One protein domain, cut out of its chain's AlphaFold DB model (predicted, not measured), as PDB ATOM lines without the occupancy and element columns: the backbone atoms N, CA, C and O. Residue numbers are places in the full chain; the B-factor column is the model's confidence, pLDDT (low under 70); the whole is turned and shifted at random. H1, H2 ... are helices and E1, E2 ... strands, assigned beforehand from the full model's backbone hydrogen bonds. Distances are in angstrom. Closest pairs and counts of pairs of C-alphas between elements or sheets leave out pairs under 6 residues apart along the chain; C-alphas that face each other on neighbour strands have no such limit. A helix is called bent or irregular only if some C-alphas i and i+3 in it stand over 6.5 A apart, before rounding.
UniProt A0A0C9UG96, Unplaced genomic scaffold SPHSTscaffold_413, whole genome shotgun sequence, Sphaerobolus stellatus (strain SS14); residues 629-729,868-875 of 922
ATOM      1  N   ARG A 629     135.146 151.018  82.284       82.88
ATOM      2  CA  ARG A 629     133.799 150.440  82.232       82.88
ATOM      3  C   ARG A 629     132.864 151.259  83.118       82.88
ATOM      4  O   ARG A 629     133.065 151.348  84.327       82.88
ATOM      5  N   PHE A 630     131.831 151.829  82.511       86.69
ATOM      6  CA  PHE A 630     130.853 152.659  83.191       86.69
ATOM      7  C   PHE A 630     130.057 151.855  84.221       86.69
ATOM      8  O   PHE A 630     129.499 150.800  83.911       86.69
ATOM      9  N   ASN A 631     129.981 152.377  85.444       84.75
ATOM     10  CA  ASN A 631     129.107 151.876  86.494       84.75
ATOM     11  C   ASN A 631     128.205 153.036  86.951       84.75
ATOM     12  O   ASN A 631     128.731 153.986  87.532       84.75
ATOM     13  N   PRO A 632     126.880 152.974  86.719       84.69
ATOM     14  CA  PRO A 632     125.970 154.070  87.054       84.69
ATOM     15  C   PRO A 632     125.844 154.323  88.563       84.69
ATOM     16  O   PRO A 632     125.436 155.410  88.958       84.69
ATOM     17  N   SER A 633     126.206 153.348  89.405       83.06
ATOM     18  CA  SER A 633     126.229 153.484  90.866       83.06
ATOM     19  C   SER A 633     127.497 154.163  91.392       83.06
ATOM     20  O   SER A 633     127.607 154.388  92.592       83.06
ATOM     21  N   LYS A 634     128.481 154.448  90.528       85.12
ATOM     22  CA  LYS A 634     129.710 155.168  90.886       85.12
ATOM     23  C   LYS A 634     129.639 156.636  90.438       85.12
ATOM     24  O   LYS A 634     128.837 156.960  89.562       85.12
ATOM     25  N   PRO A 635     130.476 157.521  91.008       87.06
ATOM     26  CA  PRO A 635     130.548 158.921  90.610       87.06
ATOM     27  C   PRO A 635     130.748 159.102  89.100       87.06
ATOM     28  O   PRO A 635     131.546 158.403  88.473       87.06
ATOM     29  N   TRP A 636     130.039 160.058  88.506       91.00
ATOM     30  CA  TRP A 636     130.186 160.406  87.094       91.00
ATOM     31  C   TRP A 636     129.907 161.887  86.855       91.00
ATOM     32  O   TRP A 636     129.304 162.568  87.687       91.00
ATOM     33  N   VAL A 637     130.370 162.389  85.713       89.88
ATOM     34  CA  VAL A 637     130.194 163.781  85.290       89.88
ATOM     35  C   VAL A 637     129.769 163.845  83.823       89.88
ATOM     36  O   VAL A 637     130.246 163.071  82.991       89.88
ATOM     37  N   SER A 638     128.852 164.751  83.489       88.31
ATOM     38  CA  SER A 638     128.423 164.999  82.111       88.31
ATOM     39  C   SER A 638     129.436 165.883  81.379       88.31
ATOM     40  O   SER A 638     129.718 166.981  81.837       88.31
ATOM     41  N   SER A 639     129.927 165.466  80.223       77.06
ATOM     42  CA  SER A 639     130.672 166.283  79.257       77.06
ATOM     43  C   SER A 639     129.751 166.634  78.085       77.06
ATOM     44  O   SER A 639     128.784 165.910  77.869       77.06
ATOM     45  N   ASP A 640     130.071 167.685  77.318       66.25
ATOM     46  CA  ASP A 640     129.205 168.278  76.275       66.25
ATOM     47  C   ASP A 640     128.468 167.273  75.358       66.25
ATOM     48  O   ASP A 640     127.317 167.526  75.024       66.25
ATOM     49  N   ASP A 641     129.054 166.097  75.072       68.69
ATOM     50  CA  ASP A 641     128.415 165.017  74.295       68.69
ATOM     51  C   ASP A 641     128.472 163.605  74.940       68.69
ATOM     52  O   ASP A 641     128.142 162.610  74.293       68.69
ATOM     53  N   SER A 642     128.932 163.442  76.193       83.44
ATOM     54  CA  SER A 642     129.095 162.097  76.796       83.44
ATOM     55  C   SER A 642     129.166 162.076  78.326       83.44
ATOM     56  O   SER A 642     129.494 163.070  78.963       83.44
ATOM     57  N   ILE A 643     128.910 160.915  78.939       89.00
ATOM     58  CA  ILE A 643     129.167 160.689  80.370       89.00
ATOM     59  C   ILE A 643     130.614 160.238  80.558       89.00
ATOM     60  O   ILE A 643     131.069 159.329  79.866       89.00
ATOM     61  N   LYS A 644     131.317 160.845  81.517       89.25
ATOM     62  CA  LYS A 644     132.645 160.418  81.964       89.25
ATOM     63  C   LYS A 644     132.549 159.801  83.354       89.25
ATOM     64  O   LYS A 644     131.849 160.327  84.221       89.25
ATOM     65  N   ALA A 645     133.258 158.701  83.578       85.12
ATOM     66  CA  ALA A 645     133.404 158.148  84.919       85.12
ATOM     67  C   ALA A 645     134.249 159.102  85.766       85.12
ATOM     68  O   ALA A 645     135.305 159.549  85.316       85.12
ATOM     69  N   ALA A 646     133.783 159.404  86.974       80.31
ATOM     70  CA  ALA A 646     134.459 160.290  87.903       80.31
ATOM     71  C   ALA A 646     134.900 159.537  89.156       80.31
ATOM     72  O   ALA A 646     134.459 158.423  89.444       80.31
ATOM     73  N   PHE A 647     135.795 160.165  89.907       72.31
ATOM     74  CA  PHE A 647     136.286 159.656  91.176       72.31
ATOM     75  C   PHE A 647     136.215 160.784  92.192       72.31
ATOM     76  O   PHE A 647     136.586 161.916  91.885       72.31
ATOM     77  N   VAL A 648     135.727 160.477  93.391       65.38
ATOM     78  CA  VAL A 648     135.690 161.445  94.484       65.38
ATOM     79  C   VAL A 648     137.063 161.444  95.143       65.38
ATOM     80  O   VAL A 648     137.468 160.454  95.753       65.38
ATOM     81  N   THR A 649     137.802 162.537  94.986       59.62
ATOM     82  CA  THR A 649     139.008 162.797  95.777       59.62
ATOM     83  C   THR A 649     138.603 163.122  97.208       59.62
ATOM     84  O   THR A 649     137.619 163.832  97.413       59.62
ATOM     85  N   ARG A 650     139.355 162.621  98.196       62.56
ATOM     86  CA  ARG A 650     139.113 162.930  99.611       62.56
ATOM     87  C   ARG A 650     139.259 164.445  99.813       62.56
ATOM     88  O   ARG A 650     140.366 164.949  99.606       62.56
ATOM     89  N   PRO A 651     138.178 165.168 100.141       69.06
ATOM     90  CA  PRO A 651     138.243 166.613 100.246       69.06
ATOM     91  C   PRO A 651     138.868 167.018 101.588       69.06
ATOM     92  O   PRO A 651     138.969 166.198 102.500       69.06
ATOM     93  N   ASP A 652     139.289 168.276 101.690       69.44
ATOM     94  CA  ASP A 652     139.896 168.832 102.904       69.44
ATOM     95  C   ASP A 652     138.924 168.811 104.100       69.44
ATOM     96  O   ASP A 652     137.708 168.737 103.922       69.44
ATOM     97  N   GLU A 653     139.437 168.970 105.325       74.44
ATOM     98  CA  GLU A 653     138.661 168.886 106.581       74.44
ATOM     99  C   GLU A 653     137.490 169.880 106.704       74.44
ATOM    100  O   GLU A 653     136.619 169.696 107.547       74.44
ATOM    101  N   ASN A 654     137.428 170.910 105.856       83.12
ATOM    102  CA  ASN A 654     136.339 171.897 105.845       83.12
ATOM    103  C   ASN A 654     135.282 171.631 104.757       83.12
ATOM    104  O   ASN A 654     134.355 172.423 104.579       83.12
ATOM    105  N   HIS A 655     135.417 170.545 103.997       87.31
ATOM    106  CA  HIS A 655     134.553 170.222 102.868       87.31
ATOM    107  C   HIS A 655     133.772 168.933 103.105       87.31
ATOM    108  O   HIS A 655     134.296 167.933 103.589       87.31
ATOM    109  N   VAL A 656     132.514 168.937 102.683       89.12
ATOM    110  CA  VAL A 656     131.620 167.779 102.737       89.12
ATOM    111  C   VAL A 656     131.347 167.255 101.336       89.12
ATOM    112  O   VAL A 656     131.279 168.021 100.369       89.12
ATOM    113  N   ILE A 657     131.193 165.936 101.228       90.31
ATOM    114  CA  ILE A 657     130.803 165.278  99.983       90.31
ATOM    115  C   ILE A 657     129.285 165.181  99.976       90.31
ATOM    116  O   ILE A 657     128.681 164.641 100.903       90.31
ATOM    117  N   ILE A 658     128.674 165.686  98.912       92.25
ATOM    118  CA  ILE A 658     127.230 165.658  98.722       92.25
ATOM    119  C   ILE A 658     126.890 164.728  97.561       92.25
ATOM    120  O   ILE A 658     127.343 164.952  96.436       92.25
ATOM    121  N   ASP A 659     126.048 163.736  97.838       93.56
ATOM    122  CA  ASP A 659     125.375 162.908  96.842       93.56
ATOM    123  C   ASP A 659     124.205 163.712  96.261       93.56
ATOM    124  O   ASP A 659     123.199 163.993  96.924       93.56
ATOM    125  N   VAL A 660     124.372 164.167  95.024       95.38
ATOM    126  CA  VAL A 660     123.508 165.159  94.386       95.38
ATOM    127  C   VAL A 660     122.214 164.516  93.895       95.38
ATOM    128  O   VAL A 660     122.217 163.568  93.112       95.38
ATOM    129  N   ILE A 661     121.083 165.089  94.303       96.81
ATOM    130  CA  ILE A 661     119.738 164.668  93.892       96.81
ATOM    131  C   ILE A 661     119.277 165.467  92.672       96.81
ATOM    132  O   ILE A 661     118.748 164.889  91.719       96.81
ATOM    133  N   ALA A 662     119.478 166.787  92.685       96.19
ATOM    134  CA  ALA A 662     119.089 167.683  91.599       96.19
ATOM    135  C   ALA A 662     120.070 168.850  91.438       96.19
ATOM    136  O   ALA A 662     120.630 169.338  92.420       96.19
ATOM    137  N   MET A 663     120.234 169.328  90.200       95.56
ATOM    138  CA  MET A 663     121.033 170.517  89.875       95.56
ATOM    139  C   MET A 663     120.291 171.441  88.913       95.56
ATOM    140  O   MET A 663     119.607 170.978  87.996       95.56
ATOM    141  N   SER A 664     120.475 172.750  89.077       94.56
ATOM    142  CA  SER A 664     120.009 173.749  88.113       94.56
ATOM    143  C   SER A 664     120.806 173.687  86.812       94.56
ATOM    144  O   SER A 664     121.927 173.175  86.775       94.56
ATOM    145  N   LYS A 665     120.268 174.283  85.745       91.50
ATOM    146  CA  LYS A 665     121.043 174.700  84.568       91.50
ATOM    147  C   LYS A 665     122.174 175.650  84.998       91.50
ATOM    148  O   LYS A 665     122.052 176.324  86.023       91.50
ATOM    149  N   ALA A 666     123.278 175.635  84.252       88.81
ATOM    150  CA  ALA A 666     124.436 176.476  84.537       88.81
ATOM    151  C   ALA A 666     124.179 177.924  84.116       88.81
ATOM    152  O   ALA A 666     123.824 178.172  82.965       88.81
ATOM    153  N   GLU A 667     124.452 178.855  85.026       88.69
ATOM    154  CA  GLU A 667     124.621 180.274  84.723       88.69
ATOM    155  C   GLU A 667     126.107 180.614  84.846       88.69
ATOM    156  O   GLU A 667     126.653 180.640  85.952       88.69
ATOM    157  N   GLY A 668     126.787 180.834  83.720       84.69
ATOM    158  CA  GLY A 668     128.248 180.889  83.722       84.69
ATOM    159  C   GLY A 668     128.823 179.599  84.316       84.69
ATOM    160  O   GLY A 668     128.524 178.508  83.836       84.69
ATOM    161  N   ALA A 669     129.601 179.715  85.393       85.00
ATOM    162  CA  ALA A 669     130.164 178.572  86.115       85.00
ATOM    163  C   ALA A 669     129.326 178.116  87.325       85.00
ATOM    164  O   ALA A 669     129.809 177.294  88.096       85.00
ATOM    165  N   LEU A 670     128.123 178.656  87.548       92.00
ATOM    166  CA  LEU A 670     127.355 178.471  88.786       92.00
ATOM    167  C   LEU A 670     126.126 177.581  88.589       92.00
ATOM    168  O   LEU A 670     125.394 177.715  87.605       92.00
ATOM    169  N   ARG A 671     125.849 176.722  89.577       93.56
ATOM    170  CA  ARG A 671     124.624 175.914  89.667       93.56
ATOM    171  C   ARG A 671     124.092 175.881  91.094       93.56
ATOM    172  O   ARG A 671     124.866 175.783  92.041       93.56
ATOM    173  N   GLY A 672     122.772 175.907  91.242       94.81
ATOM    174  CA  GLY A 672     122.110 175.494  92.479       94.81
ATOM    175  C   GLY A 672     122.014 173.970  92.541       94.81
ATOM    176  O   GLY A 672     121.834 173.326  91.505       94.81
ATOM    177  N   PHE A 673     122.119 173.388  93.732       97.00
ATOM    178  CA  PHE A 673     121.978 171.946  93.928       97.00
ATOM    179  C   PHE A 673     121.175 171.607  95.186       97.00
ATOM    180  O   PHE A 673     121.081 172.405  96.120       97.00
ATOM    181  N   VAL A 674     120.638 170.388  95.201       97.31
ATOM    182  CA  VAL A 674     120.074 169.712  96.377       97.31
ATOM    183  C   VAL A 674     120.664 168.308  96.437       97.31
ATOM    184  O   VAL A 674     120.742 167.639  95.404       97.31
ATOM    185  N   GLY A 675     121.069 167.848  97.618       96.69
ATOM    186  CA  GLY A 675     121.651 166.517  97.798       96.69
ATOM    187  C   GLY A 675     121.736 166.081  99.256       96.69
ATOM    188  O   GLY A 675     121.347 166.829 100.152       96.69
ATOM    189  N   ARG A 676     122.225 164.864  99.495       95.31
ATOM    190  CA  ARG A 676     122.434 164.314 100.843       95.31
ATOM    191  C   ARG A 676     123.914 164.236 101.183       95.31
ATOM    192  O   ARG A 676     124.740 163.993 100.310       95.31
ATOM    193  N   VAL A 677     124.247 164.449 102.452       91.81
ATOM    194  CA  VAL A 677     125.621 164.297 102.948       91.81
ATOM    195  C   VAL A 677     126.039 162.834 102.831       91.81
ATOM    196  O   VAL A 677     125.386 161.955 103.393       91.81
ATOM    197  N   SER A 678     127.118 162.583 102.098       87.12
ATOM    198  CA  SER A 678     127.627 161.242 101.827       87.12
ATOM    199  C   SER A 678     128.376 160.673 103.031       87.12
ATOM    200  O   SER A 678     129.054 161.417 103.748       87.12
ATOM    201  N   SER A 679     128.344 159.348 103.189       78.62
ATOM    202  CA  SER A 679     129.126 158.599 104.191       78.62
ATOM    203  C   SER A 679     130.641 158.742 104.014       78.62
ATOM    204  O   SER A 679     131.416 158.455 104.921       78.62
ATOM    205  N   LEU A 680     131.073 159.209 102.841       69.38
ATOM    206  CA  LEU A 680     132.474 159.452 102.503       69.38
ATOM    207  C   LEU A 680     133.021 160.774 103.077       69.38
ATOM    208  O   LEU A 680     134.216 161.043 102.941       69.38
ATOM    209  N   SER A 681     132.170 161.618 103.671       75.31
ATOM    210  CA  SER A 681     132.545 162.958 104.144       75.31
ATOM    211  C   SER A 681     133.466 162.912 105.375       75.31
ATOM    212  O   SER A 681     133.173 162.185 106.322       75.31
ATOM    213  N   PRO A 682     134.548 163.715 105.421       68.25
ATOM    214  CA  PRO A 682     135.480 163.723 106.554       68.25
ATOM    215  C   PRO A 682     134.986 164.517 107.780       68.25
ATOM    216  O   PRO A 682     135.524 164.341 108.870       68.25
ATOM    217  N   VAL A 683     133.990 165.398 107.620       64.56
ATOM    218  CA  VAL A 683     133.595 166.407 108.624       64.56
ATOM    219  C   VAL A 683     132.409 165.944 109.475       64.56
ATOM    220  O   VAL A 683     131.426 165.440 108.944       64.56
ATOM    221  N   VAL A 684     132.459 166.196 110.789       61.09
ATOM    222  CA  VAL A 684     131.409 165.823 111.770       61.09
ATOM    223  C   VAL A 684     130.270 166.856 111.868       61.09
ATOM    224  O   VAL A 684     129.217 166.568 112.433       61.09
ATOM    225  N   SER A 685     130.451 168.073 111.337       70.75
ATOM    226  CA  SER A 685     129.503 169.190 111.513       70.75
ATOM    227  C   SER A 685     128.140 168.963 110.853       70.75
ATOM    228  O   SER A 685     127.138 169.508 111.319       70.75
ATOM    229  N   LEU A 686     128.081 168.140 109.804       78.81
ATOM    230  CA  LEU A 686     126.845 167.722 109.153       78.81
ATOM    231  C   LEU A 686     126.705 166.203 109.252       78.81
ATOM    232  O   LEU A 686     127.614 165.456 108.905       78.81
ATOM    233  N   THR A 687     125.548 165.745 109.725       84.06
ATOM    234  CA  THR A 687     125.270 164.316 109.894       84.06
ATOM    235  C   THR A 687     125.116 163.620 108.544       84.06
ATOM    236  O   THR A 687     124.449 164.148 107.651       84.06
ATOM    237  N   GLU A 688     125.657 162.407 108.420       88.06
ATOM    238  CA  GLU A 688     125.449 161.540 107.256       88.06
ATOM    239  C   GLU A 688     123.960 161.432 106.892       88.06
ATOM    240  O   GLU A 688     123.081 161.370 107.755       88.06
ATOM    241  N   GLY A 689     123.672 161.454 105.592       88.94
ATOM    242  CA  GLY A 689     122.325 161.353 105.054       88.94
ATOM    243  C   GLY A 689     121.503 162.635 105.161       88.94
ATOM    244  O   GLY A 689     120.419 162.679 104.589       88.94
ATOM    245  N   ARG A 690     121.978 163.698 105.827       92.88
ATOM    246  CA  ARG A 690     121.235 164.964 105.953       92.88
ATOM    247  C   ARG A 690     120.985 165.607 104.587       92.88
ATOM    248  O   ARG A 690     121.916 165.729 103.795       92.88
ATOM    249  N   LEU A 691     119.749 166.047 104.329       96.06
ATOM    250  CA  LEU A 691     119.395 166.779 103.111       96.06
ATOM    251  C   LEU A 691     119.882 168.232 103.194       96.06
ATOM    252  O   LEU A 691     119.581 168.947 104.155       96.06
ATOM    253  N   VAL A 692     120.616 168.673 102.176       96.12
ATOM    254  CA  VAL A 692     121.194 170.015 102.089       96.12
ATOM    255  C   VAL A 692     120.982 170.637 100.710       96.12
ATOM    256  O   VAL A 692     120.780 169.948  99.706       96.12
ATOM    257  N   ALA A 693     121.053 171.962 100.672       96.69
ATOM    258  CA  ALA A 693     121.014 172.781  99.470       96.69
ATOM    259  C   ALA A 693     122.178 173.773  99.456       96.69
ATOM    260  O   ALA A 693     122.650 174.204 100.510       96.69
ATOM    261  N   GLY A 694     122.610 174.172  98.263       95.62
ATOM    262  CA  GLY A 694     123.677 175.155  98.109       95.62
ATOM    263  C   GLY A 694     123.885 175.612  96.671       95.62
ATOM    264  O   GLY A 694     123.128 175.259  95.761       95.62
ATOM    265  N   ILE A 695     124.936 176.410  96.476       94.31
ATOM    266  CA  ILE A 695     125.445 176.800  95.159       94.31
ATOM    267  C   ILE A 695     126.844 176.226  95.004       94.31
ATOM    268  O   ILE A 695     127.657 176.299  95.920       94.31
ATOM    269  N   VAL A 696     127.125 175.670  93.832       93.00
ATOM    270  CA  VAL A 696     128.433 175.124  93.477       93.00
ATOM    271  C   VAL A 696     128.942 175.782  92.203       93.00
ATOM    272  O   VAL A 696     128.157 176.111  91.306       93.00
ATOM    273  N   SER A 697     130.260 175.951  92.112       89.38
ATOM    274  CA  SER A 697     130.896 176.283  90.845       89.38
ATOM    275  C   SER A 697     131.166 174.995  90.061       89.38
ATOM    276  O   SER A 697     132.083 174.248  90.380       89.38
ATOM    277  N   SER A 698     130.317 174.691  89.078       83.75
ATOM    278  CA  SER A 698     130.471 173.534  88.192       83.75
ATOM    279  C   SER A 698     129.785 173.773  86.848       83.75
ATOM    280  O   SER A 698     128.596 174.099  86.781       83.75
ATOM    281  N   LEU A 699     130.515 173.523  85.759       82.00
ATOM    282  CA  LEU A 699     129.961 173.543  84.402       82.00
ATOM    283  C   LEU A 699     129.116 172.300  84.103       82.00
ATOM    284  O   LEU A 699     128.193 172.358  83.290       82.00
ATOM    285  N   HIS A 700     129.366 171.194  84.798       88.00
ATOM    286  CA  HIS A 700     128.846 169.878  84.452       88.00
ATOM    287  C   HIS A 700     127.868 169.334  85.505       88.00
ATOM    288  O   HIS A 700     127.976 169.637  86.695       88.00
ATOM    289  N   LEU A 701     126.911 168.514  85.060       90.50
ATOM    290  CA  LEU A 701     126.064 167.706  85.937       90.50
ATOM    291  C   LEU A 701     126.885 166.540  86.485       90.50
ATOM    292  O   LEU A 701     127.689 165.950  85.764       90.50
ATOM    293  N   THR A 702     126.680 166.197  87.749       91.25
ATOM    294  CA  THR A 702     127.418 165.121  88.409       91.25
ATOM    295  C   THR A 702     126.596 164.510  89.536       91.25
ATOM    296  O   THR A 702     125.700 165.156  90.076       91.25
ATOM    297  N   THR A 703     126.896 163.260  89.881       91.62
ATOM    298  CA  THR A 703     126.311 162.570  91.037       91.62
ATOM    299  C   THR A 703     126.898 163.001  92.367       91.62
ATOM    300  O   THR A 703     126.230 162.838  93.381       91.62
ATOM    301  N   THR A 704     128.114 163.547  92.389       90.38
ATOM    302  CA  THR A 704     128.806 163.885  93.638       90.38
ATOM    303  C   THR A 704     129.557 165.196  93.510       90.38
ATOM    304  O   THR A 704     130.291 165.391  92.541       90.38
ATOM    305  N   ILE A 705     129.447 166.061  94.514       90.25
ATOM    306  CA  ILE A 705     130.225 167.303  94.613       90.25
ATOM    307  C   ILE A 705     130.910 167.396  95.972       90.25
ATOM    308  O   ILE A 705     130.375 166.928  96.974       90.25
ATOM    309  N   ALA A 706     132.078 168.035  96.003       89.06
ATOM    310  CA  ALA A 706     132.714 168.480  97.235       89.06
ATOM    311  C   ALA A 706     132.456 169.981  97.394       89.06
ATOM    312  O   ALA A 706     132.746 170.760  96.487       89.06
ATOM    313  N   VAL A 707     131.887 170.380  98.528       89.50
ATOM    314  CA  VAL A 707     131.544 171.779  98.827       89.50
ATOM    315  C   VAL A 707     131.973 172.124 100.241       89.50
ATOM    316  O   VAL A 707     132.018 171.251 101.107       89.50
ATOM    317  N   HIS A 708     132.298 173.391 100.485       90.62
ATOM    318  CA  HIS A 708     132.618 173.852 101.830       90.62
ATOM    319  C   HIS A 708     131.409 173.647 102.754       90.62
ATOM    320  O   HIS A 708     130.283 173.983 102.376       90.62
ATOM    321  N   ALA A 709     131.629 173.114 103.958       89.38
ATOM    322  CA  ALA A 709     130.555 172.783 104.898       89.38
ATOM    323  C   ALA A 709     129.713 174.010 105.292       89.38
ATOM    324  O   ALA A 709     128.514 173.890 105.522       89.38
ATOM    325  N   GLU A 710     130.327 175.193 105.316       89.31
ATOM    326  CA  GLU A 710     129.655 176.461 105.633       89.31
ATOM    327  C   GLU A 710     128.955 177.111 104.431       89.31
ATOM    328  O   GLU A 710     128.237 178.079 104.614       89.31
ATOM    329  N   ALA A 711     129.125 176.600 103.204       90.31
ATOM    330  CA  ALA A 711     128.467 177.145 102.008       90.31
ATOM    331  C   ALA A 711     127.095 176.500 101.715       90.31
ATOM    332  O   ALA A 711     126.468 176.799 100.693       90.31
ATOM    333  N   VAL A 712     126.636 175.589 102.579       93.44
ATOM    334  CA  VAL A 712     125.387 174.834 102.419       93.44
ATOM    335  C   VAL A 712     124.434 175.068 103.584       93.44
ATOM    336  O   VAL A 712     124.853 175.379 104.694       93.44
ATOM    337  N   ALA A 713     123.140 174.870 103.342       93.31
ATOM    338  CA  ALA A 713     122.110 174.941 104.374       93.31
ATOM    339  C   ALA A 713     121.271 173.658 104.411       93.31
ATOM    340  O   ALA A 713     121.041 173.011 103.385       93.31
ATOM    341  N   CYS A 714     120.796 173.293 105.604       93.25
ATOM    342  CA  CYS A 714     119.948 172.119 105.804       93.25
ATOM    343  C   CYS A 714     118.521 172.343 105.284       93.25
ATOM    344  O   CYS A 714     117.946 173.415 105.459       93.25
ATOM    345  N   LEU A 715     117.930 171.285 104.734       92.88
ATOM    346  CA  LEU A 715     116.519 171.216 104.352       92.88
ATOM    347  C   LEU A 715     115.749 170.235 105.252       92.88
ATOM    348  O   LEU A 715     116.351 169.441 105.983       92.88
ATOM    349  N   SER A 716     114.414 170.290 105.200       90.88
ATOM    350  CA  SER A 716     113.572 169.221 105.749       90.88
ATOM    351  C   SER A 716     113.600 168.015 104.810       90.88
ATOM    352  O   SER A 716     113.647 168.192 103.597       90.88
ATOM    353  N   ASP A 717     113.504 166.789 105.328       88.88
ATOM    354  CA  ASP A 717     113.437 165.597 104.467       88.88
ATOM    355  C   ASP A 717     112.220 165.625 103.519       88.88
ATOM    356  O   ASP A 717     112.301 165.130 102.394       88.88
ATOM    357  N   ASP A 718     111.129 166.292 103.915       87.88
ATOM    358  CA  ASP A 718     109.937 166.494 103.075       87.88
ATOM    359  C   ASP A 718     110.217 167.339 101.816       87.88
ATOM    360  O   ASP A 718     109.485 167.254 100.826       87.88
ATOM    361  N   ASP A 719     111.277 168.153 101.820       91.12
ATOM    362  CA  ASP A 719     111.639 169.017 100.694       91.12
ATOM    363  C   ASP A 719     112.284 168.242  99.535       91.12
ATOM    364  O   ASP A 719     112.335 168.746  98.410       91.12
ATOM    365  N   GLU A 720     112.713 166.991  99.747       90.75
ATOM    366  CA  GLU A 720     113.348 166.180  98.702       90.75
ATOM    367  C   GLU A 720     112.431 165.972  97.486       90.75
ATOM    368  O   GLU A 720     112.892 165.949  96.338       90.75
ATOM    369  N   CYS A 721     111.115 165.874  97.702       89.94
ATOM    370  CA  CYS A 721     110.140 165.744  96.617       89.94
ATOM    371  C   CYS A 721     110.092 166.972  95.687       89.94
ATOM    372  O   CYS A 721     109.619 166.853  94.561       89.94
ATOM    373  N   LYS A 722     110.631 168.118  96.123       92.12
ATOM    374  CA  LYS A 722     110.696 169.390  95.381       92.12
ATOM    375  C   LYS A 722     112.126 169.769  94.983       92.12
ATOM    376  O   LYS A 722     112.382 170.929  94.666       92.12
ATOM    377  N   ALA A 723     113.068 168.824  95.023       94.00
ATOM    378  CA  ALA A 723     114.493 169.083  94.814       94.00
ATOM    379  C   ALA A 723     114.806 169.870  93.524       94.00
ATOM    380  O   ALA A 723     115.684 170.731  93.544       94.00
ATOM    381  N   GLU A 724     114.092 169.628  92.421       94.62
ATOM    382  CA  GLU A 724     114.269 170.355  91.157       94.62
ATOM    383  C   GLU A 724     113.849 171.819  91.278       94.62
ATOM    384  O   GLU A 724     114.595 172.717  90.883       94.62
ATOM    385  N   ASP A 725     112.675 172.067  91.858       93.31
ATOM    386  CA  ASP A 725     112.159 173.421  92.043       93.31
ATOM    387  C   ASP A 725     113.064 174.211  92.996       93.31
ATOM    388  O   ASP A 725     113.357 175.382  92.749       93.31
ATOM    389  N   ILE A 726     113.572 173.565  94.051       94.44
ATOM    390  CA  ILE A 726     114.539 174.157  94.981       94.44
ATOM    391  C   ILE A 726     115.833 174.491  94.236       94.44
ATOM    392  O   ILE A 726     116.207 175.663  94.170       94.44
ATOM    393  N   ALA A 727     116.480 173.503  93.608       94.62
ATOM    394  CA  ALA A 727     117.733 173.698  92.882       94.62
ATOM    395  C   ALA A 727     117.613 174.804  91.816       94.62
ATOM    396  O   ALA A 727     118.481 175.673  91.725       94.62
ATOM    397  N   GLY A 728     116.510 174.829  91.059       92.44
ATOM    398  CA  GLY A 728     116.224 175.836  90.028       92.44
ATOM    399  C   GLY A 728     115.876 177.235  90.560       92.44
ATOM    400  O   GLY A 728     115.963 178.220  89.818       92.44
ATOM    401  N   SER A 729     115.502 177.349  91.836       92.56
ATOM    402  CA  SER A 729     115.184 178.622  92.502       92.56
ATOM    403  C   SER A 729     116.374 179.233  93.241       92.56
ATOM    404  O   SER A 729     116.465 180.459  93.347       92.56
ATOM    405  N   ASN A 868     114.195 174.502  84.772       84.56
ATOM    406  CA  ASN A 868     115.482 175.134  85.072       84.56
ATOM    407  C   ASN A 868     116.421 174.247  85.893       84.56
ATOM    408  O   ASN A 868     117.543 174.664  86.169       84.56
ATOM    409  N   ALA A 869     115.988 173.045  86.261       91.75
ATOM    410  CA  ALA A 869     116.777 172.044  86.963       91.75
ATOM    411  C   ALA A 869     116.401 170.642  86.479       91.75
ATOM    412  O   ALA A 869     115.374 170.459  85.829       91.75
ATOM    413  N   ILE A 870     117.249 169.669  86.787       92.31
ATOM    414  CA  ILE A 870     117.063 168.258  86.442       92.31
ATOM    415  C   ILE A 870     117.446 167.394  87.644       92.31
ATOM    416  O   ILE A 870     118.411 167.716  88.348       92.31
ATOM    417  N   ARG A 871     116.718 166.296  87.889       94.06
ATOM    418  CA  ARG A 871     117.195 165.276  88.830       94.06
ATOM    419  C   ARG A 871     118.277 164.446  88.183       94.06
ATOM    420  O   ARG A 871     118.147 164.015  87.042       94.06
ATOM    421  N   ILE A 872     119.301 164.129  88.961       92.25
ATOM    422  CA  ILE A 872     120.442 163.368  88.462       92.25
ATOM    423  C   ILE A 872     120.031 161.972  87.971       92.25
ATOM    424  O   ILE A 872     120.548 161.499  86.963       92.25
ATOM    425  N   LYS A 873     119.039 161.346  88.616       89.75
ATOM    426  CA  LYS A 873     118.502 160.034  88.220       89.75
ATOM    427  C   LYS A 873     117.767 160.021  86.869       89.75
ATOM    428  O   LYS A 873     117.624 158.953  86.287       89.75
ATOM    429  N   ASP A 874     117.294 161.177  86.398       90.50
ATOM    430  CA  ASP A 874     116.516 161.294  85.154       90.50
ATOM    431  C   ASP A 874     117.421 161.566  83.937       90.50
ATOM    432  O   ASP A 874     116.949 161.668  82.803       90.50
ATOM    433  N   ILE A 875     118.735 161.688  84.156       88.81
ATOM    434  CA  ILE A 875     119.722 161.888  83.096       88.81
ATOM    435  C   ILE A 875     119.903 160.565  82.333       88.81
ATOM    436  O   ILE A 875     120.130 159.528  82.956       88.81
TER     437      ILE A 875
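This is residues 629 to 729 and 868 to 875 of the 922 residues of an uncharacterized protein of Sphaerobolus stellatus (strain SS14) (UniProt A0A0C9UG96). A strongly twisted, sharply bent sheet of six strands, E3 to E8, makes the body, with the helix H1 covering E3 and E4 on one face. The small hairpin E1 and E2 is set off beside it at one end of the longest axis, and the loop of residues 678 to 690 lies towards the other end. The printed part has 109 residues, with eight named strands and one named helix in the order E1 E2 E3 E4 E5 E6 E7 H1 E8; both sheets are antiparallel, the larger one branched at E3. The class is mixed, helices and strands, and the whole is compact, with a radius of gyration of the C-alphas of 13.0 A and spans of 37 by 30 by 25 A.

E1, residues 636 to 639, and E2, residues 642 to 645, form a hairpin with N 637 and O 644 2.9 A apart. E3, residues 655 to 664, is apart from both; it bends by 91 degrees at residue 661. On one side of E3 is E4, residues 670 to 677, its hairpin partner, with N 659 and O 676 2.8 A apart. E5, residues 691 to 697, follows E4 in a meander, each strand the antiparallel neighbour of the one before, with N 671 and O 696 2.9 A apart. On the other side of E3 is E6, residues 704 to 708, with N 656 and O 707 2.8 A apart; E3 to E6 are a Greek key, a meander of three strands with the fourth an antiparallel neighbour of the first. The edge strand E7, residues 712 to 714, pairs with E5 through N 693 and O 713, 2.9 A. H1, residues 717 to 729, is on the sheet at a height over the sheet of 7.4 A, over E3 and E4, slantwise to the strands at 56 degrees to E3 on the local plane; its closest C-alphas to E4 are those of Ala 727 and Phe 673, 4.7 A. H1 is irregular, with C-alphas 721 and 724 8.3 A apart, and 5 of its 9 O i to N i+4 pairs are within hydrogen-bond range. The edge strand E8, residues 869 to 871, pairs with E3 through N 870 and O 663, 3.0 A.

E1 begins at C-alpha 636, (130.186, 160.406, 87.094). E3 runs 21.0 A from first to last C-alpha, E4 20.1 A, E5 19.3 A, H1 17.8 A and E6 13.5 A. E8 ends at C-alpha 871, (117.195, 165.276, 88.830).

The C-alphas of Asp 641 and Val 684, the two farthest apart, are 37.6 A apart. Residues 730 to 867 are not printed, and C-alphas 729 and 868 are 8.2 A apart across the cut. The link from E4 to E5 is long. Mean pLDDT of the printed part is 87.0; it is under 70 at residues 640 to 641, 648 to 652, 680 and 682 to 684.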